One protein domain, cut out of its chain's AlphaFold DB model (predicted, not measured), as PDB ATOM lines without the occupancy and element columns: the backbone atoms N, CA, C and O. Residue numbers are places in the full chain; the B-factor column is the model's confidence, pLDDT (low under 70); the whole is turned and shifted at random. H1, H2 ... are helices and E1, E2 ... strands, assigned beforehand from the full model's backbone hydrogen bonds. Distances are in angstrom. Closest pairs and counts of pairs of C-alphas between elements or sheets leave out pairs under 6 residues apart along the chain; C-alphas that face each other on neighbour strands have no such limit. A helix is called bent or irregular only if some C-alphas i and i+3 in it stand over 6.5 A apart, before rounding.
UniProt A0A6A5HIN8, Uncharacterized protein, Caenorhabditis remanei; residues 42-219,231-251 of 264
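AT A GLANCE: This is residues 42 to 219 and 231 to 251 of the 264 residues of an uncharacterized protein of Caenorhabditis remanei (UniProt A0A6A5HIN8). One long, twisted sheet of eight strands makes the spine of a rod, its strands laid side by side along the length, with H1, H2 and H4 over one face. Beyond its E8 end sit H5 and H6, and residues 241 to 251 of H7 stick out; at the E3 end the unnamed loop of residues 62 to 74 reaches far out. The 199 printed residues include seven named helices and eight named strands, in the order E1 E2 E3 H1 E4 E5 H2 E6 H3 E7 H4 E8 H5 H6 H7. The sheet runs E3 E2 E1 E4 E5 E6 E7 E8 and is mixed; the class is mixed, helices and strands. The whole is loose, with a radius of gyration of the C-alphas of 20.9 A and spans of 76 by 37 by 30 A.

HOW THE PARTS SIT: Start with E1, residues 42 to 49, E2, 52 to 55, and E3, 58 to 61, a meander in which each strand is the antiparallel neighbour of the one before; E1 and E2 are a hairpin, and so are E2 and E3. Find N 47 and O 54 at 2.9 A, and N 53 and O 60 at 3.1 A. H1, residues 75 to 83, is on the sheet at a height of 8.4 A, over E2 and along it at 1 degree on the local plane; the closest C-alphas are those of Ile 53 and Leu 79, 6.8 A apart. E4, residues 88 to 96, is parallel to E1, with N 46 and O 93 at 2.9 A. E3, H1 and E4 form a split strand-helix-strand unit, with E2 and E1 between its strands in the sheet and a right-handed crossover. E5, residues 107 to 114, is parallel to E4, with N 91 and O 109 at 2.8 A. Read on through H2, residues 120 to 124, E6, 136 to 140, H3, 150 to 153, E7, 157 to 160, H4, 165 to 176, and E8, 183 to 186. E5 H2 E6, E6 H3 E7 and E7 H4 E8 are strand-helix-strand units, parallel neighbours with a helix between, each with a right-handed crossover; look for N 138 and O 113, N 158 and O 137, and N 184 and O 157, each pair at 2.8 A. H2 is on the same face as H1, only just over E5, with 3 of its C-alphas falling there. H3 only grazes the sheet. H4 is on that face too, over E7, at a height of 10.3 A; H1 and H4 with the sheet make two layers, helices on one face. H6, residues 231 to 237, touches H4, whose residues 168 to 172 alone take part, at a steep tilt of 48 degrees, the closest C-alphas being those of Ala 172 and Phe 231, 6.7 A apart. H6 touches H5, residues 192 to 204, at a shallow tilt of 29 degrees, the closest C-alphas being those of Ser 201 and Leu 235, 7.3 A apart. H7, residues 240 to 251, and H6 meet only through their link. Every O i to N i+4 pair is within hydrogen-bond range in H2, H5, H6 and H7, against 4 of 5 in H1 and 6 of 8 in H4; H3 is too short for such a pair.

IN THESE COORDINATES: Find C-alpha 42 at (128.466, 133.782, 150.075); from there E1 runs 19.2 A to C-alpha 49, bending by 68 degrees at residue 45. E4 and E5 each measure 15.8 A and bend at residues 92 and 111, by 108 and 102 degrees. H1 is 13.3 A long and E6 13.6 A. H4, 18.1 A, is irregular: C-alphas 166 and 169 are 7.2 A apart. H5 starts at C-alpha 192, (157.757, 111.534, 178.501), and runs 18.5 A. H7, 16.4 A, ends at C-alpha 251, (167.092, 147.417, 192.307).

THE WHOLE: The two farthest C-alphas, those of Lys 68 and His 251, are 77.9 A apart. Residues 220 to 230 are not printed, and C-alphas 219 and 231 stand 19.9 A apart across that cut. The links E3 to H1 and H2 to E6 are long. Residues 185 to 186 of E8 pair in parallel with residues 215 to 216. Mean pLDDT of the printed part is 77.2; 65 residues are under 70, among them 205 to 219 and 231 to 251.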
ATOM      1  N   ARG A  42     128.664 134.310 148.721       91.38
ATOM      2  CA  ARG A  42     128.466 133.782 150.075       91.38
ATOM      3  C   ARG A  42     128.529 132.261 150.038       91.38
ATOM      4  O   ARG A  42     127.692 131.610 149.418       91.38
ATOM      5  N   LEU A  43     129.541 131.704 150.687       93.56
ATOM      6  CA  LEU A  43     129.844 130.280 150.696       93.56
ATOM      7  C   LEU A  43     129.769 129.723 152.120       93.56
ATOM      8  O   LEU A  43     130.025 130.414 153.104       93.56
ATOM      9  N   LYS A  44     129.425 128.445 152.232       95.25
ATOM     10  CA  LYS A  44     129.675 127.661 153.443       95.25
ATOM     11  C   LYS A  44     131.139 127.223 153.478       95.25
ATOM     12  O   LYS A  44     131.766 127.321 154.523       95.25
ATOM     13  N   TYR A  45     131.675 126.804 152.334       96.06
ATOM     14  CA  TYR A  45     133.026 126.264 152.230       96.06
ATOM     15  C   TYR A  45     133.726 126.756 150.960       96.06
ATOM     16  O   TYR A  45     133.137 126.749 149.876       96.06
ATOM     17  N   LEU A  46     134.985 127.164 151.095       96.06
ATOM     18  CA  LEU A  46     135.861 127.584 150.004       96.06
ATOM     19  C   LEU A  46     137.215 126.893 150.162       96.06
ATOM     20  O   LEU A  46     137.859 127.066 151.192       96.06
ATOM     21  N   SER A  47     137.665 126.160 149.143       95.62
ATOM     22  CA  SER A  47     138.999 125.544 149.129       95.62
ATOM     23  C   SER A  47     139.769 125.906 147.868       95.62
ATOM     24  O   SER A  47     139.239 125.763 146.764       95.62
ATOM     25  N   PHE A  48     141.024 126.325 148.026       93.88
ATOM     26  CA  PHE A  48     141.979 126.447 146.923       93.88
ATOM     27  C   PHE A  48     143.040 125.362 147.016       93.88
ATOM     28  O   PHE A  48     143.706 125.208 148.041       93.88
ATOM     29  N   ARG A  49     143.209 124.622 145.922       90.19
ATOM     30  CA  ARG A  49     144.174 123.530 145.789       90.19
ATOM     31  C   ARG A  49     144.880 123.653 144.445       90.19
ATOM     32  O   ARG A  49     144.385 124.316 143.537       90.19
ATOM     33  N   LYS A  50     146.004 122.955 144.285       83.69
ATOM     34  CA  LYS A  50     146.879 123.067 143.104       83.69
ATOM     35  C   LYS A  50     146.168 122.966 141.753       83.69
ATOM     36  O   LYS A  50     146.560 123.625 140.796       83.69
ATOM     37  N   ASN A  51     145.131 122.135 141.659       83.62
ATOM     38  CA  ASN A  51     144.430 121.863 140.401       83.62
ATOM     39  C   ASN A  51     142.904 122.008 140.495       83.62
ATOM     40  O   ASN A  51     142.203 121.611 139.562       83.62
ATOM     41  N   GLU A  52     142.376 122.538 141.597       88.31
ATOM     42  CA  GLU A  52     140.932 122.662 141.788       88.31
ATOM     43  C   GLU A  52     140.571 123.800 142.744       88.31
ATOM     44  O   GLU A  52     141.318 124.130 143.667       88.31
ATOM     45  N   ILE A  53     139.394 124.384 142.515       90.81
ATOM     46  CA  ILE A  53     138.718 125.245 143.485       90.81
ATOM     47  C   ILE A  53     137.436 124.536 143.896       90.81
ATOM     48  O   ILE A  53     136.645 124.137 143.039       90.81
ATOM     49  N   GLN A  54     137.215 124.411 145.199       92.25
ATOM     50  CA  GLN A  54     135.964 123.905 145.746       92.25
ATOM     51  C   GLN A  54     135.128 125.057 146.295       92.25
ATOM     52  O   GLN A  54     135.612 125.860 147.093       92.25
ATOM     53  N   LEU A  55     133.872 125.120 145.863       91.81
ATOM     54  CA  LEU A  55     132.868 126.100 146.258       91.81
ATOM     55  C   LEU A  55     131.661 125.331 146.794       91.81
ATOM     56  O   LEU A  55     130.918 124.714 146.030       91.81
ATOM     57  N   ASN A  56     131.464 125.343 148.110       90.69
ATOM     58  CA  ASN A  56     130.503 124.477 148.794       90.69
ATOM     59  C   ASN A  56     130.720 122.997 148.407       90.69
ATOM     60  O   ASN A  56     131.798 122.440 148.612       90.69
ATOM     61  N   THR A  57     129.701 122.364 147.824       87.88
ATOM     62  CA  THR A  57     129.723 120.974 147.352       87.88
ATOM     63  C   THR A  57     130.264 120.831 145.930       87.88
ATOM     64  O   THR A  57     130.420 119.716 145.444       87.88
ATOM     65  N   THR A  58     130.535 121.938 145.235       86.25
ATOM     66  CA  THR A  58     130.951 121.907 143.832       86.25
ATOM     67  C   THR A  58     132.448 122.080 143.696       86.25
ATOM     68  O   THR A  58     133.013 123.094 144.101       86.25
ATOM     69  N   THR A  59     133.082 121.103 143.060       88.88
ATOM     70  CA  THR A  59     134.515 121.132 142.780       88.88
ATOM     71  C   THR A  59     134.743 121.426 141.310       88.88
ATOM     72  O   THR A  59     134.363 120.652 140.433       88.88
ATOM     73  N   ILE A  60     135.406 122.544 141.036       84.56
ATOM     74  CA  ILE A  60     135.828 122.913 139.692       84.56
ATOM     75  C   ILE A  60     137.253 122.401 139.521       84.56
ATOM     76  O   ILE A  60     138.216 123.030 139.962       84.56
ATOM     77  N   LYS A  61     137.362 121.222 138.911       82.75
ATOM     78  CA  LYS A  61     138.634 120.548 138.641       82.75
ATOM     79  C   LYS A  61     139.259 121.020 137.334       82.75
ATOM     80  O   LYS A  61     138.592 121.530 136.431       82.75
ATOM     81  N   ARG A  62     140.562 120.780 137.214       72.62
ATOM     82  CA  ARG A  62     141.306 120.836 135.957       72.62
ATOM     83  C   ARG A  62     140.686 119.892 134.918       72.62
ATOM     84  O   ARG A  62     140.743 118.680 135.074       72.62
ATOM     85  N   THR A  63     140.235 120.448 133.801       58.97
ATOM     86  CA  THR A  63     140.276 119.763 132.503       58.97
ATOM     87  C   THR A  63     141.320 120.466 131.637       58.97
ATOM     88  O   THR A  63     141.533 121.678 131.763       58.97
ATOM     89  N   SER A  64     142.060 119.719 130.817       58.38
ATOM     90  CA  SER A  64     142.940 120.308 129.804       58.38
ATOM     91  C   SER A  64     142.108 121.234 128.913       58.38
ATOM     92  O   SER A  64     141.126 120.814 128.314       58.38
ATOM     93  N   TYR A  65     142.484 122.510 128.845       58.16
ATOM     94  CA  TYR A  65     141.795 123.500 128.024       58.16
ATOM     95  C   TYR A  65     142.807 124.238 127.158       58.16
ATOM     96  O   TYR A  65     143.751 124.853 127.667       58.16
ATOM     97  N   LYS A  66     142.600 124.161 125.844       63.25
ATOM     98  CA  LYS A  66     143.245 125.039 124.872       63.25
ATOM     99  C   LYS A  66     142.385 126.294 124.751       63.25
ATOM    100  O   LYS A  66     141.160 126.200 124.707       63.25
ATOM    101  N   ASN A  67     142.999 127.473 124.752       66.88
ATOM    102  CA  ASN A  67     142.265 128.698 124.436       66.88
ATOM    103  C   ASN A  67     141.820 128.700 122.960       66.88
ATOM    104  O   ASN A  67     142.171 127.799 122.201       66.88
ATOM    105  N   LYS A  68     141.086 129.738 122.532       69.50
ATOM    106  CA  LYS A  68     140.674 129.893 121.122       69.50
ATOM    107  C   LYS A  68     141.854 129.895 120.128       69.50
ATOM    108  O   LYS A  68     141.639 129.643 118.957       69.50
ATOM    109  N   ALA A  69     143.077 130.143 120.603       75.88
ATOM    110  CA  ALA A  69     144.319 130.134 119.830       75.88
ATOM    111  C   ALA A  69     145.126 128.822 119.978       75.88
ATOM    112  O   ALA A  69     146.317 128.792 119.693       75.88
ATOM    113  N   GLY A  70     144.535 127.744 120.510       72.69
ATOM    114  CA  GLY A  70     145.211 126.450 120.666       72.69
ATOM    115  C   GLY A  70     146.242 126.365 121.806       72.69
ATOM    116  O   GLY A  70     146.722 125.270 122.108       72.69
ATOM    117  N   LYS A  71     146.554 127.473 122.497       74.88
ATOM    118  CA  LYS A  71     147.551 127.533 123.579       74.88
ATOM    119  C   LYS A  71     147.016 126.894 124.860       74.88
ATOM    120  O   LYS A  71     145.911 127.199 125.321       74.88
ATOM    121  N   LYS A  72     147.837 126.036 125.471       70.00
ATOM    122  CA  LYS A  72     147.581 125.420 126.780       70.00
ATOM    123  C   LYS A  72     147.670 126.500 127.865       70.00
ATOM    124  O   LYS A  72     148.743 127.048 128.099       70.00
ATOM    125  N   ILE A  73     146.547 126.823 128.506       68.31
ATOM    126  CA  ILE A  73     146.522 127.745 129.654       68.31
ATOM    127  C   ILE A  73     146.878 126.955 130.919       68.31
ATOM    128  O   ILE A  73     146.461 125.801 131.067       68.31
ATOM    129  N   ASN A  74     147.644 127.556 131.836       73.56
ATOM    130  CA  ASN A  74     147.938 126.899 133.106       73.56
ATOM    131  C   ASN A  74     146.652 126.776 133.961       73.56
ATOM    132  O   ASN A  74     145.749 127.614 133.916       73.56
ATOM    133  N   ALA A  75     146.517 125.684 134.718       69.50
ATOM    134  CA  ALA A  75     145.278 125.402 135.451       69.50
ATOM    135  C   ALA A  75     144.947 126.508 136.469       69.50
ATOM    136  O   ALA A  75     143.790 126.913 136.600       69.50
ATOM    137  N   ALA A  76     145.978 127.048 137.115       75.94
ATOM    138  CA  ALA A  76     145.869 128.119 138.089       75.94
ATOM    139  C   ALA A  76     145.295 129.417 137.494       75.94
ATOM    140  O   ALA A  76     144.481 130.072 138.130       75.94
ATOM    141  N   GLU A  77     145.647 129.781 136.263       79.62
ATOM    142  CA  GLU A  77     145.170 130.967 135.543       79.62
ATOM    143  C   GLU A  77     143.702 130.839 135.172       79.62
ATOM    144  O   GLU A  77     142.940 131.792 135.338       79.62
ATOM    145  N   ARG A  78     143.273 129.658 134.714       77.81
ATOM    146  CA  ARG A  78     141.854 129.398 134.453       77.81
ATOM    147  C   ARG A  78     141.054 129.484 135.747       77.81
ATOM    148  O   ARG A  78     140.030 130.164 135.779       77.81
ATOM    149  N   LEU A  79     141.526 128.838 136.808       79.31
ATOM    150  CA  LEU A  79     140.881 128.873 138.118       79.31
ATOM    151  C   LEU A  79     140.821 130.307 138.674       79.31
ATOM    152  O   LEU A  79     139.745 130.778 139.039       79.31
ATOM    153  N   LYS A  80     141.922 131.064 138.581       85.31
ATOM    154  CA  LYS A  80     141.967 132.509 138.864       85.31
ATOM    155  C   LYS A  80     140.961 133.296 138.022       85.31
ATOM    156  O   LYS A  80     140.316 134.210 138.535       85.31
ATOM    157  N   SER A  81     140.791 132.957 136.741       84.00
ATOM    158  CA  SER A  81     139.882 133.667 135.828       84.00
ATOM    159  C   SER A  81     138.409 133.575 136.240       84.00
ATOM    160  O   SER A  81     137.647 134.517 136.002       84.00
ATOM    161  N   LEU A  82     138.012 132.495 136.929       83.00
ATOM    162  CA  LEU A  82     136.656 132.344 137.469       83.00
ATOM    163  C   LEU A  82     136.346 133.464 138.462       83.00
ATOM    164  O   LEU A  82     135.264 134.055 138.423       83.00
ATOM    165  N   LEU A  83     137.333 133.810 139.285       87.62
ATOM    166  CA  LEU A  83     137.237 134.830 140.325       87.62
ATOM    167  C   LEU A  83     137.713 136.214 139.853       87.62
ATOM    168  O   LEU A  83     137.541 137.200 140.564       87.62
ATOM    169  N   LYS A  84     138.262 136.321 138.636       85.44
ATOM    170  CA  LYS A  84     138.770 137.582 138.081       85.44
ATOM    171  C   LYS A  84     137.684 138.662 138.057       85.44
ATOM    172  O   LYS A  84     136.583 138.465 137.523       85.44
ATOM    173  N   GLY A  85     138.045 139.825 138.592       84.88
ATOM    174  CA  GLY A  85     137.185 141.002 138.716       84.88
ATOM    175  C   GLY A  85     136.325 141.028 139.980       84.88
ATOM    176  O   GLY A  85     135.643 142.023 140.195       84.88
ATOM    177  N   ARG A  86     136.348 139.981 140.817       89.00
ATOM    178  CA  ARG A  86     135.742 140.041 142.151       89.00
ATOM    179  C   ARG A  86     136.703 140.704 143.126       89.00
ATOM    180  O   ARG A  86     137.888 140.377 143.133       89.00
ATOM    181  N   LYS A  87     136.165 141.596 143.955       90.50
ATOM    182  CA  LYS A  87     136.901 142.238 145.052       90.50
ATOM    183  C   LYS A  87     136.917 141.359 146.301       90.50
ATOM    184  O   LYS A  87     137.931 141.289 146.985       90.50
ATOM    185  N   SER A  88     135.815 140.652 146.566       93.25
ATOM    186  CA  SER A  88     135.662 139.874 147.790       93.25
ATOM    187  C   SER A  88     134.863 138.579 147.648       93.25
ATOM    188  O   SER A  88     134.032 138.420 146.746       93.25
ATOM    189  N   ILE A  89     135.114 137.650 148.574       94.56
ATOM    190  CA  ILE A  89     134.306 136.449 148.824       94.56
ATOM    191  C   ILE A  89     134.087 136.311 150.328       94.56
ATOM    192  O   ILE A  89     135.026 136.457 151.107       94.56
ATOM    193  N   ARG A  90     132.860 135.977 150.727       95.56
ATOM    194  CA  ARG A  90     132.513 135.621 152.101       95.56
ATOM    195  C   ARG A  90     132.303 134.117 152.203       95.56
ATOM    196  O   ARG A  90     131.545 133.545 151.424       95.56
ATOM    197  N   THR A  91     132.952 133.473 153.162       96.50
ATOM    198  CA  THR A  91     132.828 132.036 153.416       96.50
ATOM    199  C   THR A  91     132.768 131.762 154.914       96.50
ATOM    200  O   THR A  91     133.301 132.537 155.697       96.50
ATOM    201  N   LYS A  92     132.129 130.673 155.347       97.75
ATOM    202  CA  LYS A  92     132.254 130.242 156.751       97.75
ATOM    203  C   LYS A  92     133.602 129.567 156.966       97.75
ATOM    204  O   LYS A  92     134.364 129.963 157.838       97.75
ATOM    205  N   GLU A  93     133.922 128.604 156.113       98.00
ATOM    206  CA  GLU A  93     135.170 127.853 156.170       98.00
ATOM    207  C   GLU A  93     136.034 128.142 154.946       98.00
ATOM    208  O   GLU A  93     135.562 128.115 153.803       98.00
ATOM    209  N   PHE A  94     137.308 128.424 155.194       97.88
ATOM    210  CA  PHE A  94     138.292 128.734 154.173       97.88
ATOM    211  C   PHE A  94     139.505 127.814 154.288       97.88
ATOM    212  O   PHE A  94     140.283 127.918 155.230       97.88
ATOM    213  N   GLN A  95     139.692 126.927 153.316       97.38
ATOM    214  CA  GLN A  95     140.871 126.075 153.219       97.38
ATOM    215  C   GLN A  95     141.795 126.557 152.098       97.38
ATOM    216  O   GLN A  95     141.367 126.776 150.965       97.38
ATOM    217  N   VAL A  96     143.088 126.653 152.383       95.38
ATOM    218  CA  VAL A  96     144.099 126.981 151.377       95.38
ATOM    219  C   VAL A  96     145.196 125.941 151.433       95.38
ATOM    220  O   VAL A  96     145.898 125.839 152.426       95.38
ATOM    221  N   LEU A  97     145.329 125.166 150.361       91.50
ATOM    222  CA  LEU A  97     146.447 124.245 150.143       91.50
ATOM    223  C   LEU A  97     147.368 124.739 149.019       91.50
ATOM    224  O   LEU A  97     148.475 124.237 148.867       91.50
ATOM    225  N   ASP A  98     146.913 125.716 148.227       89.75
ATOM    226  CA  ASP A  98     147.708 126.371 147.191       89.75
ATOM    227  C   ASP A  98     147.237 127.825 146.973       89.75
ATOM    228  O   ASP A  98     146.085 128.072 146.605       89.75
ATOM    229  N   ILE A  99     148.132 128.797 147.180       89.75
ATOM    230  CA  ILE A  99     147.871 130.232 146.947       89.75
ATOM    231  C   ILE A  99     147.935 130.622 145.465       89.75
ATOM    232  O   ILE A  99     147.410 131.656 145.054       89.75
ATOM    233  N   GLY A 100     148.561 129.790 144.636       87.38
ATOM    234  CA  GLY A 100     148.783 130.008 143.215       87.38
ATOM    235  C   GLY A 100     147.493 130.104 142.409       87.38
ATOM    236  O   GLY A 100     147.533 130.630 141.300       87.38
ATOM    237  N   CYS A 101     146.351 129.682 142.958       83.38
ATOM    238  CA  CYS A 101     145.026 129.819 142.345       83.38
ATOM    239  C   CYS A 101     144.222 131.030 142.861       83.38
ATOM    240  O   CYS A 101     143.130 131.293 142.354       83.38
ATOM    241  N   ILE A 102     144.750 131.791 143.826       90.75
ATOM    242  CA  ILE A 102     144.070 132.950 144.413       90.75
ATOM    243  C   ILE A 102     144.461 134.226 143.641       90.75
ATOM    244  O   ILE A 102     145.648 134.479 143.405       90.75
ATOM    245  N   PRO A 103     143.499 135.048 143.181       89.81
ATOM    246  CA  PRO A 103     143.801 136.363 142.619       89.81
ATOM    247  C   PRO A 103     144.380 137.311 143.682       89.81
ATOM    248  O   PRO A 103     143.821 137.423 144.766       89.81
ATOM    249  N   LYS A 104     145.449 138.054 143.354       88.94
ATOM    250  CA  LYS A 104     146.173 138.925 144.309       88.94
ATOM    251  C   LYS A 104     145.289 139.956 145.028       88.94
ATOM    252  O   LYS A 104     145.484 140.205 146.207       88.94
ATOM    253  N   ASN A 105     144.311 140.527 144.326       90.00
ATOM    254  CA  ASN A 105     143.456 141.597 144.860       90.00
ATOM    255  C   ASN A 105     142.157 141.067 145.486       90.00
ATOM    256  O   ASN A 105     141.248 141.847 145.761       90.00
ATOM    257  N   LEU A 106     142.027 139.747 145.638       92.50
ATOM    258  CA  LEU A 106     140.838 139.135 146.209       92.50
ATOM    259  C   LEU A 106     140.946 139.111 147.733       92.50
ATOM    260  O   LEU A 106     141.877 138.513 148.269       92.50
ATOM    261  N   LYS A 107     139.965 139.705 148.414       95.44
ATOM    262  CA  LYS A 107     139.833 139.627 149.871       95.44
ATOM    263  C   LYS A 107     138.819 138.575 150.299       95.44
ATOM    264  O   LYS A 107     137.734 138.456 149.725       95.44
ATOM    265  N   ILE A 108     139.184 137.795 151.305       96.69
ATOM    266  CA  ILE A 108     138.380 136.703 151.839       96.69
ATOM    267  C   ILE A 108     137.919 137.070 153.245       96.69
ATOM    268  O   ILE A 108     138.724 137.379 154.117       96.69
ATOM    269  N   TYR A 109     136.609 136.999 153.445       97.50
ATOM    270  CA  TYR A 109     135.945 137.159 154.730       97.50
ATOM    271  C   TYR A 109     135.606 135.756 155.222       97.50
ATOM    272  O   TYR A 109     134.777 135.093 154.590       97.50
ATOM    273  N   ALA A 110     136.263 135.286 156.280       97.94
ATOM    274  CA  ALA A 110     136.131 133.911 156.753       97.94
ATOM    275  C   ALA A 110     135.882 133.838 158.258       97.94
ATOM    276  O   ALA A 110     136.540 134.527 159.026       97.94
ATOM    277  N   ASP A 111     134.988 132.945 158.686       98.12
ATOM    278  CA  ASP A 111     134.830 132.648 160.113       98.12
ATOM    279  C   ASP A 111     135.922 131.685 160.600       98.12
ATOM    280  O   ASP A 111     136.296 131.694 161.770       98.12
ATOM    281  N   SER A 112     136.380 130.770 159.748       98.31
ATOM    282  CA  SER A 112     137.360 129.738 160.089       98.31
ATOM    283  C   SER A 112     138.310 129.477 158.933       98.31
ATOM    284  O   SER A 112     137.893 129.445 157.774       98.31
ATOM    285  N   VAL A 113     139.587 129.270 159.248       98.00
ATOM    286  CA  VAL A 113     140.657 129.130 158.256       98.00
ATOM    287  C   VAL A 113     141.449 127.854 158.503       98.00
ATOM    288  O   VAL A 113     141.757 127.520 159.641       98.00
ATOM    289  N   ASN A 114     141.800 127.153 157.430       96.88
ATOM    290  CA  ASN A 114     142.723 126.028 157.421       96.88
ATOM    291  C   ASN A 114     143.818 126.269 156.370       96.88
ATOM    292  O   ASN A 114     143.548 126.155 155.174       96.88
ATOM    293  N   SER A 115     145.042 126.584 156.797       94.56
ATOM    294  CA  SER A 115     146.172 126.835 155.884       94.56
ATOM    295  C   SER A 115     146.886 125.565 155.410       94.56
ATOM    296  O   SER A 115     147.841 125.651 154.639       94.56
ATOM    297  N   GLY A 116     146.466 124.383 155.876       91.31
ATOM    298  CA  GLY A 116     147.168 123.134 155.602       91.31
ATOM    299  C   GLY A 116     148.644 123.227 155.998       91.31
ATOM    300  O   GLY A 116     148.963 123.553 157.139       91.31
ATOM    301  N   ASP A 117     149.525 122.951 155.036       89.00
ATOM    302  CA  ASP A 117     150.983 123.031 155.189       89.00
ATOM    303  C   ASP A 117     151.594 124.334 154.670       89.00
ATOM    304  O   ASP A 117     152.815 124.458 154.602       89.00
ATOM    305  N   LEU A 118     150.781 125.314 154.288       90.00
ATOM    306  CA  LEU A 118     151.303 126.614 153.895       90.00
ATOM    307  C   LEU A 118     151.742 127.410 155.122       90.00
ATOM    308  O   LEU A 118     151.141 127.303 156.194       90.00
ATOM    309  N   ASP A 119     152.732 128.277 154.916       90.19
ATOM    310  CA  ASP A 119     153.008 129.371 155.840       90.19
ATOM    311  C   ASP A 119     151.738 130.218 155.990       90.19
ATOM    312  O   ASP A 119     151.250 130.817 155.022       90.19
ATOM    313  N   PHE A 120     151.179 130.252 157.203       91.25
ATOM    314  CA  PHE A 120     149.949 130.987 157.470       91.25
ATOM    315  C   PHE A 120     150.096 132.486 157.170       91.25
ATOM    316  O   PHE A 120     149.130 133.115 156.740       91.25
ATOM    317  N   SER A 121     151.306 133.042 157.271       90.94
ATOM    318  CA  SER A 121     151.608 134.439 156.924       90.94
ATOM    319  C   SER A 121     151.264 134.765 155.468       90.94
ATOM    320  O   SER A 121     150.786 135.856 155.161       90.94
ATOM    321  N   LEU A 122     151.429 133.798 154.558       92.06
ATOM    322  CA  LEU A 122     151.036 133.957 153.156       92.06
ATOM    323  C   LEU A 122     149.513 133.966 153.003       92.06
ATOM    324  O   LEU A 122     148.975 134.722 152.195       92.06
ATOM    325  N   VAL A 123     148.808 133.152 153.794       94.19
ATOM    326  CA  VAL A 123     147.339 133.088 153.792       94.19
ATOM    327  C   VAL A 123     146.727 134.356 154.395       94.19
ATOM    328  O   VAL A 123     145.737 134.855 153.858       94.19
ATOM    329  N   LEU A 124     147.347 134.926 155.439       92.88
ATOM    330  CA  LEU A 124     146.930 136.184 156.072       92.88
ATOM    331  C   LEU A 124     146.767 137.326 155.061       92.88
ATOM    332  O   LEU A 124     145.824 138.105 155.173       92.88
ATOM    333  N   SER A 125     147.616 137.392 154.028       92.94
ATOM    334  CA  SER A 125     147.564 138.452 153.006       92.94
ATOM    335  C   SER A 125     146.233 138.524 152.234       92.94
ATOM    336  O   SER A 125     145.839 139.596 151.749       92.94
ATOM    337  N   PHE A 126     145.504 137.407 152.154       95.19
ATOM    338  CA  PHE A 126     144.214 137.309 151.468       95.19
ATOM    339  C   PHE A 126     143.018 137.539 152.391       95.19
ATOM    340  O   PHE A 126     141.914 137.761 151.895       95.19
ATOM    341  N   LEU A 127     143.209 137.489 153.708       95.94
ATOM    342  CA  LEU A 127     142.129 137.690 154.665       95.94
ATOM    343  C   LEU A 127     141.822 139.180 154.828       95.94
ATOM    344  O   LEU A 127     142.699 140.044 154.749       95.94
ATOM    345  N   ASP A 128     140.543 139.474 155.016       96.06
ATOM    346  CA  ASP A 128     140.082 140.787 155.443       96.06
ATOM    347  C   ASP A 128     140.155 140.905 156.972       96.06
ATOM    348  O   ASP A 128     139.892 139.930 157.682       96.06
ATOM    349  N   THR A 129     140.478 142.098 157.478       94.94
ATOM    350  CA  THR A 129     140.631 142.366 158.918       94.94
ATOM    351  C   THR A 129     139.346 142.118 159.709       94.94
ATOM    352  O   THR A 129     139.415 141.718 160.867       94.94
ATOM    353  N   SER A 130     138.172 142.248 159.085       95.06
ATOM    354  CA  SER A 130     136.886 141.925 159.720       95.06
ATOM    355  C   SER A 130     136.661 140.426 159.970       95.06
ATOM    356  O   SER A 130     135.686 140.057 160.622       95.06
ATOM    357  N   SER A 131     137.544 139.552 159.469       96.75
ATOM    358  CA  SER A 131     137.518 138.113 159.779       96.75
ATOM    359  C   SER A 131     138.018 137.808 161.195       96.75
ATOM    360  O   SER A 131     137.789 136.710 161.699       96.75
ATOM    361  N   PHE A 132     138.727 138.743 161.834       95.19
ATOM    362  CA  PHE A 132     139.397 138.504 163.108       95.19
ATOM    363  C   PHE A 132     138.569 138.995 164.313       95.19
ATOM    364  O   PHE A 132     137.885 140.014 164.213       95.19
ATOM    365  N   PRO A 133     138.643 138.298 165.465       94.81
ATOM    366  CA  PRO A 133     139.316 137.012 165.650       94.81
ATOM    367  C   PRO A 133     138.530 135.875 164.982       94.81
ATOM    368  O   PRO A 133     137.312 135.753 165.151       94.81
ATOM    369  N   LEU A 134     139.243 134.998 164.273       96.81
ATOM    370  CA  LEU A 134     138.667 133.810 163.649       96.81
ATOM    371  C   LEU A 134     138.020 132.919 164.718       96.81
ATOM    372  O   LEU A 134     138.525 132.783 165.834       96.81
ATOM    373  N   LYS A 135     136.925 132.236 164.376       96.19
ATOM    374  CA  LYS A 135     136.340 131.204 165.246       96.19
ATOM    375  C   LYS A 135     137.310 130.040 165.424       96.19
ATOM    376  O   LYS A 135     137.521 129.601 166.550       96.19
ATOM    377  N   VAL A 136     137.903 129.568 164.325       95.50
ATOM    378  CA  VAL A 136     138.894 128.484 164.312       95.50
ATOM    379  C   VAL A 136     139.997 128.803 163.310       95.50
ATOM    380  O   VAL A 136     139.715 129.104 162.151       95.50
ATOM    381  N   LEU A 137     141.251 128.674 163.731       95.50
ATOM    382  CA  LEU A 137     142.406 128.653 162.841       95.50
ATOM    383  C   LEU A 137     143.109 127.303 162.944       95.50
ATOM    384  O   LEU A 137     143.609 126.941 164.006       95.50
ATOM    385  N   LYS A 138     143.174 126.582 161.826       94.25
ATOM    386  CA  LYS A 138     143.936 125.350 161.651       94.25
ATOM    387  C   LYS A 138     145.164 125.602 160.783       94.25
ATOM    388  O   LYS A 138     145.039 126.145 159.688       94.25
ATOM    389  N   MET A 139     146.342 125.197 161.244       91.38
ATOM    390  CA  MET A 139     147.590 125.441 160.512       91.38
ATOM    391  C   MET A 139     148.697 124.470 160.897       91.38
ATOM    392  O   MET A 139     148.698 123.930 162.004       91.38
ATOM    393  N   ASN A 140     149.671 124.297 160.004       87.75
ATOM    394  CA  ASN A 140     150.960 123.714 160.348       87.75
ATOM    395  C   ASN A 140     151.881 124.790 160.933       87.75
ATOM    396  O   ASN A 140     152.363 125.674 160.220       87.75
ATOM    397  N   ILE A 141     152.140 124.703 162.237       82.81
ATOM    398  CA  ILE A 141     152.960 125.705 162.921       82.81
ATOM    399  C   ILE A 141     154.412 125.664 162.448       82.81
ATOM    400  O   ILE A 141     155.003 126.721 162.273       82.81
ATOM    401  N   SER A 142     154.958 124.483 162.135       80.06
ATOM    402  CA  SER A 142     156.354 124.302 161.704       80.06
ATOM    403  C   SER A 142     156.689 124.987 160.375       80.06
ATOM    404  O   SER A 142     157.868 125.132 160.051       80.06
ATOM    405  N   ASN A 143     155.676 125.401 159.609       83.56
ATOM    406  CA  ASN A 143     155.846 126.062 158.316       83.56
ATOM    407  C   ASN A 143     155.563 127.570 158.368       83.56
ATOM    408  O   ASN A 143     155.737 128.244 157.357       83.56
ATOM    409  N   THR A 144     155.121 128.108 159.508       79.25
ATOM    410  CA  THR A 144     154.775 129.530 159.626       79.25
ATOM    411  C   THR A 144     156.000 130.332 160.043       79.25
ATOM    412  O   THR A 144     156.423 130.253 161.189       79.25
ATOM    413  N   SER A 145     156.597 131.080 159.110       69.94
ATOM    414  CA  SER A 145     157.904 131.720 159.318       69.94
ATOM    415  C   SER A 145     157.861 132.978 160.194       69.94
ATOM    416  O   SER A 145     158.868 133.326 160.813       69.94
ATOM    417  N   ALA A 146     156.712 133.657 160.268       71.06
ATOM    418  CA  ALA A 146     156.564 134.891 161.029       71.06
ATOM    419  C   ALA A 146     156.265 134.636 162.515       71.06
ATOM    420  O   ALA A 146     155.522 133.724 162.885       71.06
ATOM    421  N   SER A 147     156.786 135.515 163.376       71.62
ATOM    422  CA  SER A 147     156.341 135.610 164.768       71.62
ATOM    423  C   SER A 147     154.951 136.243 164.799       71.62
ATOM    424  O   SER A 147     154.817 137.460 164.709       71.62
ATOM    425  N   ILE A 148     153.916 135.408 164.880       74.19
ATOM    426  CA  ILE A 148     152.516 135.839 164.907       74.19
ATOM    427  C   ILE A 148     151.989 135.758 166.340       74.19
ATOM    428  O   ILE A 148     152.112 134.729 167.004       74.19
ATOM    429  N   GLU A 149     151.354 136.835 166.797       82.25
ATOM    430  CA  GLU A 149     150.637 136.868 168.070       82.25
ATOM    431  C   GLU A 149     149.277 136.169 167.913       82.25
ATOM    432  O   GLU A 149     148.256 136.773 167.588       82.25
ATOM    433  N   TYR A 150     149.265 134.846 168.088       82.00
ATOM    434  CA  TYR A 150     148.091 134.016 167.790       82.00
ATOM    435  C   TYR A 150     146.875 134.275 168.690       82.00
ATOM    436  O   TYR A 150     145.758 133.918 168.310       82.00
ATOM    437  N   ALA A 151     147.080 134.913 169.845       78.94
ATOM    438  CA  ALA A 151     146.020 135.229 170.796       78.94
ATOM    439  C   ALA A 151     144.944 136.152 170.220       78.94
ATOM    440  O   ALA A 151     143.771 136.013 170.560       78.94
ATOM    441  N   ASP A 152     145.338 137.056 169.322       86.00
ATOM    442  CA  ASP A 152     144.432 138.022 168.696       86.00
ATOM    443  C   ASP A 152     143.887 137.513 167.348       86.00
ATOM    444  O   ASP A 152     142.952 138.073 166.775       86.00
ATOM    445  N   ILE A 153     144.441 136.405 166.846       90.25
ATOM    446  CA  ILE A 153     144.108 135.847 165.535       90.25
ATOM    447  C   ILE A 153     142.882 134.939 165.591       90.25
ATOM    448  O   ILE A 153     142.051 134.979 164.681       90.25
ATOM    449  N   ALA A 154     142.761 134.087 166.611       93.00
ATOM    450  CA  ALA A 154     141.683 133.108 166.662       93.00
ATOM    451  C   ALA A 154     141.253 132.754 168.083       93.00
ATOM    452  O   ALA A 154     142.065 132.615 168.991       93.00
ATOM    453  N   LYS A 155     139.953 132.497 168.240       90.00
ATOM    454  CA  LYS A 155     139.358 132.004 169.488       90.00
ATOM    455  C   LYS A 155     139.743 130.553 169.774       90.00
ATOM    456  O   LYS A 155     139.866 130.173 170.934       90.00
ATOM    457  N   LYS A 156     139.916 129.747 168.720       89.75
ATOM    458  CA  LYS A 156     140.386 128.359 168.778       89.75
ATOM    459  C   LYS A 156     141.518 128.138 167.783       89.75
ATOM    460  O   LYS A 156     141.360 128.404 166.592       89.75
ATOM    461  N   LEU A 157     142.624 127.587 168.265       89.44
ATOM    462  CA  LEU A 157     143.769 127.177 167.460       89.44
ATOM    463  C   LEU A 157     143.760 125.657 167.299       89.44
ATOM    464  O   LEU A 157     143.546 124.927 168.261       89.44
ATOM    465  N   VAL A 158     143.996 125.176 166.085       89.00
ATOM    466  CA  VAL A 158     144.228 123.765 165.768       89.00
ATOM    467  C   VAL A 158     145.603 123.669 165.123       89.00
ATOM    468  O   VAL A 158     145.799 124.008 163.957       89.00
ATOM    469  N   ILE A 159     146.580 123.260 165.915       85.12
ATOM    470  CA  ILE A 159     147.985 123.262 165.547       85.12
ATOM    471  C   ILE A 159     148.386 121.872 165.073       85.12
ATOM    472  O   ILE A 159     148.413 120.920 165.847       85.12
ATOM    473  N   ARG A 160     148.733 121.763 163.794       83.25
ATOM    474  CA  ARG A 160     149.375 120.578 163.232       83.25
ATOM    475  C   ARG A 160     150.886 120.729 163.334       83.25
ATOM    476  O   ARG A 160     151.420 121.804 163.063       83.25
ATOM    477  N   THR A 161     151.577 119.653 163.681       72.50
ATOM    478  CA  THR A 161     153.043 119.644 163.751       72.50
ATOM    479  C   THR A 161     153.622 118.765 162.651       72.50
ATOM    480  O   THR A 161     153.268 117.591 162.541       72.50
ATOM    481  N   GLY A 162     154.495 119.330 161.813       64.94
ATOM    482  CA  GLY A 162     155.319 118.554 160.881       64.94
ATOM    483  C   GLY A 162     156.495 117.883 161.599       64.94
ATOM    484  O   GLY A 162     156.970 118.403 162.604       64.94
ATOM    485  N   GLY A 163     156.981 116.749 161.082       54.78
ATOM    486  CA  GLY A 163     158.033 115.937 161.718       54.78
ATOM    487  C   GLY A 163     159.442 116.548 161.752       54.78
ATOM    488  O   GLY A 163     160.348 115.926 162.291       54.78
ATOM    489  N   SER A 164     159.655 117.740 161.190       51.81
ATOM    490  CA  SER A 164     160.936 118.448 161.251       51.81
ATOM    491  C   SER A 164     160.939 119.417 162.438       51.81
ATOM    492  O   SER A 164     160.077 120.289 162.540       51.81
ATOM    493  N   GLY A 165     161.909 119.275 163.346       50.69
ATOM    494  CA  GLY A 165     161.997 119.939 164.660       50.69
ATOM    495  C   GLY A 165     161.952 121.480 164.716       50.69
ATOM    496  O   GLY A 165     162.094 122.038 165.797       50.69
ATOM    497  N   ARG A 166     161.693 122.194 163.609       52.91
ATOM    498  CA  ARG A 166     161.482 123.659 163.588       52.91
ATOM    499  C   ARG A 166     160.235 124.118 164.357       52.91
ATOM    500  O   ARG A 166     160.159 125.272 164.757       52.91
ATOM    501  N   GLY A 167     159.268 123.228 164.596       57.91
ATOM    502  CA  GLY A 167     158.019 123.575 165.284       57.91
ATOM    503  C   GLY A 167     158.128 123.758 166.803       57.91
ATOM    504  O   GLY A 167     157.245 124.370 167.391       57.91
ATOM    505  N   THR A 168     159.177 123.259 167.463       62.12
ATOM    506  CA  THR A 168     159.217 123.096 168.934       62.12
ATOM    507  C   THR A 168     159.129 124.416 169.701       62.12
ATOM    508  O   THR A 168     158.259 124.579 170.557       62.12
ATOM    509  N   LYS A 169     159.958 125.400 169.336       66.38
ATOM    510  CA  LYS A 169     159.961 126.742 169.940       66.38
ATOM    511  C   LYS A 169     158.631 127.470 169.737       66.38
ATOM    512  O   LYS A 169     158.124 128.125 170.645       66.38
ATOM    513  N   TRP A 170     158.034 127.344 168.554       70.94
ATOM    514  CA  TRP A 170     156.757 127.988 168.247       70.94
ATOM    515  C   TRP A 170     155.583 127.321 168.961       70.94
ATOM    516  O   TRP A 170     154.698 128.020 169.454       70.94
ATOM    517  N   ILE A 171     155.604 125.993 169.092       73.44
ATOM    518  CA  ILE A 171     154.635 125.247 169.899       73.44
ATOM    519  C   ILE A 171     154.689 125.739 171.345       73.44
ATOM    520  O   ILE A 171     153.644 126.071 171.896       73.44
ATOM    521  N   ALA A 172     155.883 125.863 171.935       71.50
ATOM    522  CA  ALA A 172     156.050 126.397 173.285       71.50
ATOM    523  C   ALA A 172     155.493 127.826 173.410       71.50
ATOM    524  O   ALA A 172     154.748 128.117 174.344       71.50
ATOM    525  N   ASN A 173     155.762 128.705 172.439       74.81
ATOM    526  CA  ASN A 173     155.204 130.060 172.436       74.81
ATOM    527  C   ASN A 173     153.672 130.063 172.430       74.81
ATOM    528  O   ASN A 173     153.074 130.804 173.203       74.81
ATOM    529  N   VAL A 174     153.034 129.218 171.614       77.62
ATOM    530  CA  VAL A 174     151.568 129.103 171.559       77.62
ATOM    531  C   VAL A 174     151.006 128.494 172.844       77.62
ATOM    532  O   VAL A 174     150.035 129.019 173.396       77.62
ATOM    533  N   LEU A 175     151.630 127.419 173.334       72.94
ATOM    534  CA  LEU A 175     151.254 126.698 174.550       72.94
ATOM    535  C   LEU A 175     151.362 127.567 175.792       72.94
ATOM    536  O   LEU A 175     150.467 127.552 176.626       72.94
ATOM    537  N   PHE A 176     152.424 128.340 175.947       71.25
ATOM    538  CA  PHE A 176     152.645 129.085 177.182       71.25
ATOM    539  C   PHE A 176     152.094 130.506 177.131       71.25
ATOM    540  O   PHE A 176     152.169 131.218 178.130       71.25
ATOM    541  N   HIS A 177     151.500 130.926 176.009       76.06
ATOM    542  CA  HIS A 177     150.866 132.234 175.931       76.06
ATOM    543  C   HIS A 177     149.587 132.286 176.789       76.06
ATOM    544  O   HIS A 177     148.653 131.521 176.527       76.06
ATOM    545  N   PRO A 178     149.485 133.199 177.773       70.19
ATOM    546  CA  PRO A 178     148.373 133.217 178.731       70.19
ATOM    547  C   PRO A 178     147.021 133.549 178.083       70.19
ATOM    548  O   PRO A 178     145.971 133.160 178.592       70.19
ATOM    549  N   ARG A 179     147.035 134.246 176.938       77.88
ATOM    550  CA  ARG A 179     145.818 134.621 176.202       77.88
ATOM    551  C   ARG A 179     145.279 133.508 175.284       77.88
ATOM    552  O   ARG A 179     144.125 133.581 174.877       77.88
ATOM    553  N   ASN A 180     146.050 132.449 175.010       77.12
ATOM    554  CA  ASN A 180     145.598 131.338 174.163       77.12
ATOM    555  C   ASN A 180     144.830 130.290 174.982       77.12
ATOM    556  O   ASN A 180     145.435 129.418 175.613       77.12
ATOM    557  N   GLN A 181     143.499 130.346 174.955       72.12
ATOM    558  CA  GLN A 181     142.657 129.531 175.844       72.12
ATOM    559  C   GLN A 181     142.174 128.203 175.236       72.12
ATOM    560  O   GLN A 181     141.958 127.252 175.981       72.12
ATOM    561  N   ASN A 182     142.038 128.091 173.910       79.25
ATOM    562  CA  ASN A 182     141.505 126.890 173.251       79.25
ATOM    563  C   ASN A 182     142.459 126.415 172.148       79.25
ATOM    564  O   ASN A 182     142.446 126.952 171.039       79.25
ATOM    565  N   ILE A 183     143.320 125.444 172.470       80.94
ATOM    566  CA  ILE A 183     144.369 124.950 171.571       80.94
ATOM    567  C   ILE A 183     144.239 123.434 171.415       80.94
ATOM    568  O   ILE A 183     144.415 122.680 172.362       80.94
ATOM    569  N   VAL A 184     144.013 122.973 170.195       82.19
ATOM    570  CA  VAL A 184     144.035 121.554 169.835       82.19
ATOM    571  C   VAL A 184     145.330 121.260 169.095       82.19
ATOM    572  O   VAL A 184     145.702 122.031 168.215       82.19
ATOM    573  N   PHE A 185     145.991 120.147 169.406       77.94
ATOM    574  CA  PHE A 185     147.140 119.681 168.638       77.94
ATOM    575  C   PHE A 185     146.772 118.455 167.807       77.94
ATOM    576  O   PHE A 185     146.241 117.466 168.299       77.94
ATOM    577  N   GLU A 186     147.091 118.504 166.522       77.81
ATOM    578  CA  GLU A 186     146.973 117.361 165.627       77.81
ATOM    579  C   GLU A 186     148.364 116.816 165.316       77.81
ATOM    580  O   GLU A 186     149.277 117.568 164.968       77.81
ATOM    581  N   ASN A 187     148.508 115.493 165.400       69.62
ATOM    582  CA  ASN A 187     149.745 114.771 165.111       69.62
ATOM    583  C   ASN A 187     150.952 115.185 165.977       69.62
ATOM    584  O   ASN A 187     152.094 114.954 165.578       69.62
ATOM    585  N   LEU A 188     150.724 115.751 167.166       70.25
ATOM    586  CA  LEU A 188     151.801 116.077 168.096       70.25
ATOM    587  C   LEU A 188     152.292 114.803 168.794       70.25
ATOM    588  O   LEU A 188     151.528 114.103 169.459       70.25
ATOM    589  N   ARG A 189     153.585 114.506 168.648       67.44
ATOM    590  CA  ARG A 189     154.284 113.509 169.464       67.44
ATOM    591  C   ARG A 189     155.006 114.233 170.594       67.44
ATOM    592  O   ARG A 189     155.782 115.146 170.325       67.44
ATOM    593  N   LEU A 190     154.740 113.832 171.833       64.69
ATOM    594  CA  LEU A 190     155.443 114.328 173.014       64.69
ATOM    595  C   LEU A 190     156.138 113.155 173.697       64.69
ATOM    596  O   LEU A 190     155.501 112.149 174.005       64.69
ATOM    597  N   TRP A 191     157.439 113.288 173.938       63.72
ATOM    598  CA  TRP A 191     158.181 112.342 174.769       63.72
ATOM    599  C   TRP A 191     157.853 112.547 176.252       63.72
ATOM    600  O   TRP A 191     157.378 113.613 176.654       63.72
ATOM    601  N   ALA A 192     158.109 111.528 177.077       63.19
ATOM    602  CA  ALA A 192     157.757 111.534 178.501       63.19
ATOM    603  C   ALA A 192     158.363 112.726 179.265       63.19
ATOM    604  O   ALA A 192     157.681 113.377 180.054       63.19
ATOM    605  N   THR A 193     159.616 113.070 178.966       63.50
ATOM    606  CA  THR A 193     160.314 114.228 179.545       63.50
ATOM    607  C   THR A 193     159.631 115.550 179.190       63.50
ATOM    608  O   THR A 193     159.504 116.436 180.033       63.50
ATOM    609  N   ASN A 194     159.114 115.682 177.968       67.62
ATOM    610  CA  ASN A 194     158.421 116.885 177.512       67.62
ATOM    611  C   ASN A 194     157.000 116.996 178.046       67.62
ATOM    612  O   ASN A 194     156.552 118.101 178.347       67.62
ATOM    613  N   MET A 195     156.318 115.863 178.214       69.81
ATOM    614  CA  MET A 195     155.055 115.814 178.945       69.81
ATOM    615  C   MET A 195     155.248 116.267 180.394       69.81
ATOM    616  O   MET A 195     154.497 117.118 180.862       69.81
ATOM    617  N   ALA A 196     156.282 115.772 181.081       71.00
ATOM    618  CA  ALA A 196     156.588 116.183 182.452       71.00
ATOM    619  C   ALA A 196     156.876 117.692 182.548       71.00
ATOM    620  O   ALA A 196     156.299 118.375 183.391       71.00
ATOM    621  N   ALA A 197     157.693 118.230 181.637       69.62
ATOM    622  CA  ALA A 197     157.993 119.662 181.578       69.62
ATOM    623  C   ALA A 197     156.743 120.521 181.298       69.62
ATOM    624  O   ALA A 197     156.557 121.578 181.904       69.62
ATOM    625  N   LEU A 198     155.852 120.057 180.411       71.31
ATOM    626  CA  LEU A 198     154.575 120.717 180.133       71.31
ATOM    627  C   LEU A 198     153.687 120.752 181.383       71.31
ATOM    628  O   LEU A 198     153.156 121.811 181.712       71.31
ATOM    629  N   VAL A 199     153.560 119.627 182.096       70.94
ATOM    630  CA  VAL A 199     152.771 119.520 183.335       70.94
ATOM    631  C   VAL A 199     153.330 120.426 184.432       70.94
ATOM    632  O   VAL A 199     152.566 121.174 185.040       70.94
ATOM    633  N   GLN A 200     154.649 120.429 184.644       73.31
ATOM    634  CA  GLN A 200     155.303 121.303 185.626       73.31
ATOM    635  C   GLN A 200     155.053 122.783 185.325       73.31
ATOM    636  O   GLN A 200     154.672 123.546 186.211       73.31
ATOM    637  N   SER A 201     155.193 123.186 184.061       69.62
ATOM    638  CA  SER A 201     154.859 124.546 183.633       69.62
ATOM    639  C   SER A 201     153.391 124.881 183.896       69.62
ATOM    640  O   SER A 201     153.065 125.995 184.312       69.62
ATOM    641  N   TRP A 202     152.495 123.915 183.686       68.81
ATOM    642  CA  TRP A 202     151.067 124.086 183.915       68.81
ATOM    643  C   TRP A 202     150.746 124.332 185.396       68.81
ATOM    644  O   TRP A 202     149.982 125.247 185.707       68.81
ATOM    645  N   GLN A 203     151.397 123.587 186.292       67.50
ATOM    646  CA  GLN A 203     151.296 123.763 187.744       67.50
ATOM    647  C   GLN A 203     151.852 125.120 188.206       67.50
ATOM    648  O   GLN A 203     151.227 125.794 189.020       67.50
ATOM    649  N   GLN A 204     152.998 125.543 187.664       72.19
ATOM    650  CA  GLN A 204     153.674 126.787 188.058       72.19
ATOM    651  C   GLN A 204     152.933 128.054 187.614       72.19
ATOM    652  O   GLN A 204     152.930 129.049 188.332       72.19
ATOM    653  N   ASN A 205     152.308 128.034 186.434       65.81
ATOM    654  CA  ASN A 205     151.725 129.230 185.817       65.81
ATOM    655  C   ASN A 205     150.216 129.401 186.069       65.81
ATOM    656  O   ASN A 205     149.621 130.322 185.512       65.81
ATOM    657  N   GLN A 206     149.590 128.521 186.863       63.97
ATOM    658  CA  GLN A 206     148.169 128.586 187.247       63.97
ATOM    659  C   GLN A 206     147.223 128.936 186.082       63.97
ATOM    660  O   GLN A 206     146.386 129.839 186.168       63.97
ATOM    661  N   TYR A 207     147.373 128.249 184.947       63.59
ATOM    662  CA  TYR A 207     146.536 128.526 183.780       63.59
ATOM    663  C   TYR A 207     145.048 128.321 184.092       63.59
ATOM    664  O   TYR A 207     144.671 127.417 184.835       63.59
ATOM    665  N   LYS A 208     144.189 129.151 183.485       55.69
ATOM    666  CA  LYS A 208     142.738 129.116 183.719       55.69
ATOM    667  C   LYS A 208     142.133 127.736 183.424       55.69
ATOM    668  O   LYS A 208     142.401 127.137 182.379       55.69
ATOM    669  N   VAL A 209     141.250 127.297 184.319       43.16
ATOM    670  CA  VAL A 209     140.381 126.121 184.157       43.16
ATOM    671  C   VAL A 209     139.538 126.279 182.880       43.16
ATOM    672  O   VAL A 209     138.982 127.349 182.639       43.16
ATOM    673  N   GLY A 210     139.475 125.238 182.040       43.78
ATOM    674  CA  GLY A 210     138.803 125.261 180.725       43.78
ATOM    675  C   GLY A 210     139.750 125.233 179.517       43.78
ATOM    676  O   GLY A 210     139.298 125.105 178.378       43.78
ATOM    677  N   ARG A 211     141.066 125.297 179.746       56.31
ATOM    678  CA  ARG A 211     142.075 125.065 178.710       56.31
ATOM    679  C   ARG A 211     142.173 123.573 178.392       56.31
ATOM    680  O   ARG A 211     142.557 122.782 179.247       56.31
ATOM    681  N   ILE A 212     141.828 123.195 177.164       54.75
ATOM    682  CA  ILE A 212     141.821 121.796 176.718       54.75
ATOM    683  C   ILE A 212     143.019 121.564 175.808       54.75
ATOM    684  O   ILE A 212     143.193 122.302 174.843       54.75
ATOM    685  N   PHE A 213     143.793 120.519 176.097       59.28
ATOM    686  CA  PHE A 213     144.802 119.972 175.199       59.28
ATOM    687  C   PHE A 213     144.332 118.605 174.714       59.28
ATOM    688  O   PHE A 213     144.087 117.704 175.512       59.28
ATOM    689  N   THR A 214     144.206 118.443 173.402       57.59
ATOM    690  CA  THR A 214     143.872 117.155 172.785       57.59
ATOM    691  C   THR A 214     144.977 116.803 171.807       57.59
ATOM    692  O   THR A 214     145.311 117.640 170.971       57.59
ATOM    693  N   SER A 215     145.540 115.599 171.933       57.81
ATOM    694  CA  SER A 215     146.467 115.010 170.965       57.81
ATOM    695  C   SER A 215     145.873 113.706 170.446       57.81
ATOM    696  O   SER A 215     145.366 112.899 171.221       57.81
ATOM    697  N   TYR A 216     145.937 113.509 169.135       53.28
ATOM    698  CA  TYR A 216     145.509 112.286 168.469       53.28
ATOM    699  C   TYR A 216     146.754 111.608 167.898       53.28
ATOM    700  O   TYR A 216     147.244 112.060 166.869       53.28
ATOM    701  N   ASN A 217     147.298 110.593 168.582       53.25
ATOM    702  CA  ASN A 217     148.333 109.684 168.065       53.25
ATOM    703  C   ASN A 217     148.421 108.393 168.907       53.25
ATOM    704  O   ASN A 217     148.258 108.425 170.124       53.25
ATOM    705  N   GLN A 218     148.730 107.267 168.250       42.72
ATOM    706  CA  GLN A 218     149.151 106.006 168.877       42.72
ATOM    707  C   GLN A 218     150.492 106.248 169.593       42.72
ATOM    708  O   GLN A 218     151.515 106.449 168.939       42.72
ATOM    709  N   ASN A 219     150.488 106.333 170.923       40.72
ATOM    710  CA  ASN A 219     151.681 106.681 171.695       40.72
ATOM    711  C   ASN A 219     152.778 105.611 171.527       40.72
ATOM    712  O   ASN A 219     152.591 104.473 171.941       40.72
ATOM    713  N   PHE A 231     162.704 123.272 174.629       49.38
ATOM    714  CA  PHE A 231     161.656 123.499 175.634       49.38
ATOM    715  C   PHE A 231     162.230 123.962 176.978       49.38
ATOM    716  O   PHE A 231     161.650 124.852 177.600       49.38
ATOM    717  N   ALA A 232     163.359 123.394 177.412       51.12
ATOM    718  CA  ALA A 232     164.026 123.789 178.650       51.12
ATOM    719  C   ALA A 232     164.472 125.259 178.611       51.12
ATOM    720  O   ALA A 232     164.225 125.992 179.565       51.12
ATOM    721  N   GLU A 233     165.013 125.734 177.484       54.81
ATOM    722  CA  GLU A 233     165.387 127.145 177.299       54.81
ATOM    723  C   GLU A 233     164.190 128.108 177.419       54.81
ATOM    724  O   GLU A 233     164.280 129.162 178.058       54.81
ATOM    725  N   VAL A 234     163.034 127.753 176.846       52.84
ATOM    726  CA  VAL A 234     161.814 128.581 176.933       52.84
ATOM    727  C   VAL A 234     161.225 128.569 178.347       52.84
ATOM    728  O   VAL A 234     160.723 129.588 178.814       52.84
ATOM    729  N   LEU A 235     161.296 127.437 179.048       50.72
ATOM    730  CA  LEU A 235     160.838 127.333 180.433       50.72
ATOM    731  C   LEU A 235     161.757 128.079 181.404       50.72
ATOM    732  O   LEU A 235     161.267 128.788 182.279       50.72
ATOM    733  N   HIS A 236     163.076 127.971 181.237       55.03
ATOM    734  CA  HIS A 236     164.046 128.673 182.080       55.03
ATOM    735  C   HIS A 236     163.988 130.190 181.876       55.03
ATOM    736  O   HIS A 236     164.003 130.926 182.857       55.03
ATOM    737  N   SER A 237     163.806 130.663 180.638       53.34
ATOM    738  CA  SER A 237     163.654 132.100 180.351       53.34
ATOM    739  C   SER A 237     162.344 132.715 180.859       53.34
ATOM    740  O   SER A 237     162.253 133.935 180.959       53.34
ATOM    741  N   ARG A 238     161.333 131.903 181.194       49.88
ATOM    742  CA  ARG A 238     160.033 132.362 181.717       49.88
ATOM    743  C   ARG A 238     159.815 132.027 183.192       49.88
ATOM    744  O   ARG A 238     158.694 132.161 183.672       49.88
ATOM    745  N   ASN A 239     160.853 131.585 183.909       50.62
ATOM    746  CA  ASN A 239     160.742 131.264 185.326       50.62
ATOM    747  C   ASN A 239     160.516 132.557 186.145       50.62
ATOM    748  O   ASN A 239     161.430 133.381 186.247       50.62
ATOM    749  N   PRO A 240     159.341 132.749 186.779       48.22
ATOM    750  CA  PRO A 240     159.025 133.979 187.510       48.22
ATOM    751  C   PRO A 240     159.964 134.233 188.700       48.22
ATOM    752  O   PRO A 240     160.115 135.373 189.143       48.22
ATOM    753  N   LEU A 241     160.606 133.180 189.223       49.88
ATOM    754  CA  LEU A 241     161.605 133.268 190.292       49.88
ATOM    755  C   LEU A 241     162.931 133.874 189.809       49.88
ATOM    756  O   LEU A 241     163.563 134.614 190.561       49.88
ATOM    757  N   GLU A 242     163.334 133.607 188.565       53.56
ATOM    758  CA  GLU A 242     164.525 134.211 187.947       53.56
ATOM    759  C   GLU A 242     164.259 135.681 187.599       53.56
ATOM    760  O   GLU A 242     165.055 136.542 187.964       53.56
ATOM    761  N   GLU A 243     163.098 136.016 187.019       50.16
ATOM    762  CA  GLU A 243     162.731 137.417 186.748       50.16
ATOM    763  C   GLU A 243     162.612 138.261 188.026       50.16
ATOM    764  O   GLU A 243     163.036 139.421 188.032       50.16
ATOM    765  N   LYS A 244     162.076 137.695 189.121       52.38
ATOM    766  CA  LYS A 244     162.064 138.360 190.435       52.38
ATOM    767  C   LYS A 244     163.480 138.584 190.962       52.38
ATOM    768  O   LYS A 244     163.797 139.715 191.318       52.38
ATOM    769  N   LYS A 245     164.357 137.573 190.908       55.38
ATOM    770  CA  LYS A 245     165.772 137.714 191.297       55.38
ATOM    771  C   LYS A 245     166.525 138.723 190.428       55.38
ATOM    772  O   LYS A 245     167.372 139.453 190.936       55.38
ATOM    773  N   GLN A 246     166.230 138.801 189.131       53.62
ATOM    774  CA  GLN A 246     166.878 139.741 188.215       53.62
ATOM    775  C   GLN A 246     166.382 141.178 188.426       53.62
ATOM    776  O   GLN A 246     167.178 142.112 188.336       53.62
ATOM    777  N   LYS A 247     165.091 141.371 188.740       55.66
ATOM    778  CA  LYS A 247     164.527 142.676 189.126       55.66
ATOM    779  C   LYS A 247     165.023 143.134 190.499       55.66
ATOM    780  O   LYS A 247     165.379 144.302 190.632       55.66
ATOM    781  N   GLU A 248     165.130 142.234 191.476       54.38
ATOM    782  CA  GLU A 248     165.723 142.532 192.790       54.38
ATOM    783  C   GLU A 248     167.210 142.880 192.675       54.38
ATOM    784  O   GLU A 248     167.638 143.890 193.228       54.38
ATOM    785  N   LYS A 249     167.996 142.138 191.879       56.75
ATOM    786  CA  LYS A 249     169.409 142.477 191.625       56.75
ATOM    787  C   LYS A 249     169.579 143.860 190.989       56.75
ATOM    788  O   LYS A 249     170.433 144.621 191.434       56.75
ATOM    789  N   ARG A 250     168.735 144.223 190.013       56.84
ATOM    790  CA  ARG A 250     168.768 145.557 189.377       56.84
ATOM    791  C   ARG A 250     168.377 146.685 190.339       56.84
ATOM    792  O   ARG A 250     168.955 147.765 190.258       56.84
ATOM    793  N   HIS A 251     167.447 146.445 191.266       55.81
ATOM    794  CA  HIS A 251     167.092 147.417 192.307       55.81
ATOM    795  C   HIS A 251     168.201 147.596 193.355       55.81
ATOM    796  O   HIS A 251     168.442 148.714 193.804       55.81
TER     797      HIS A 251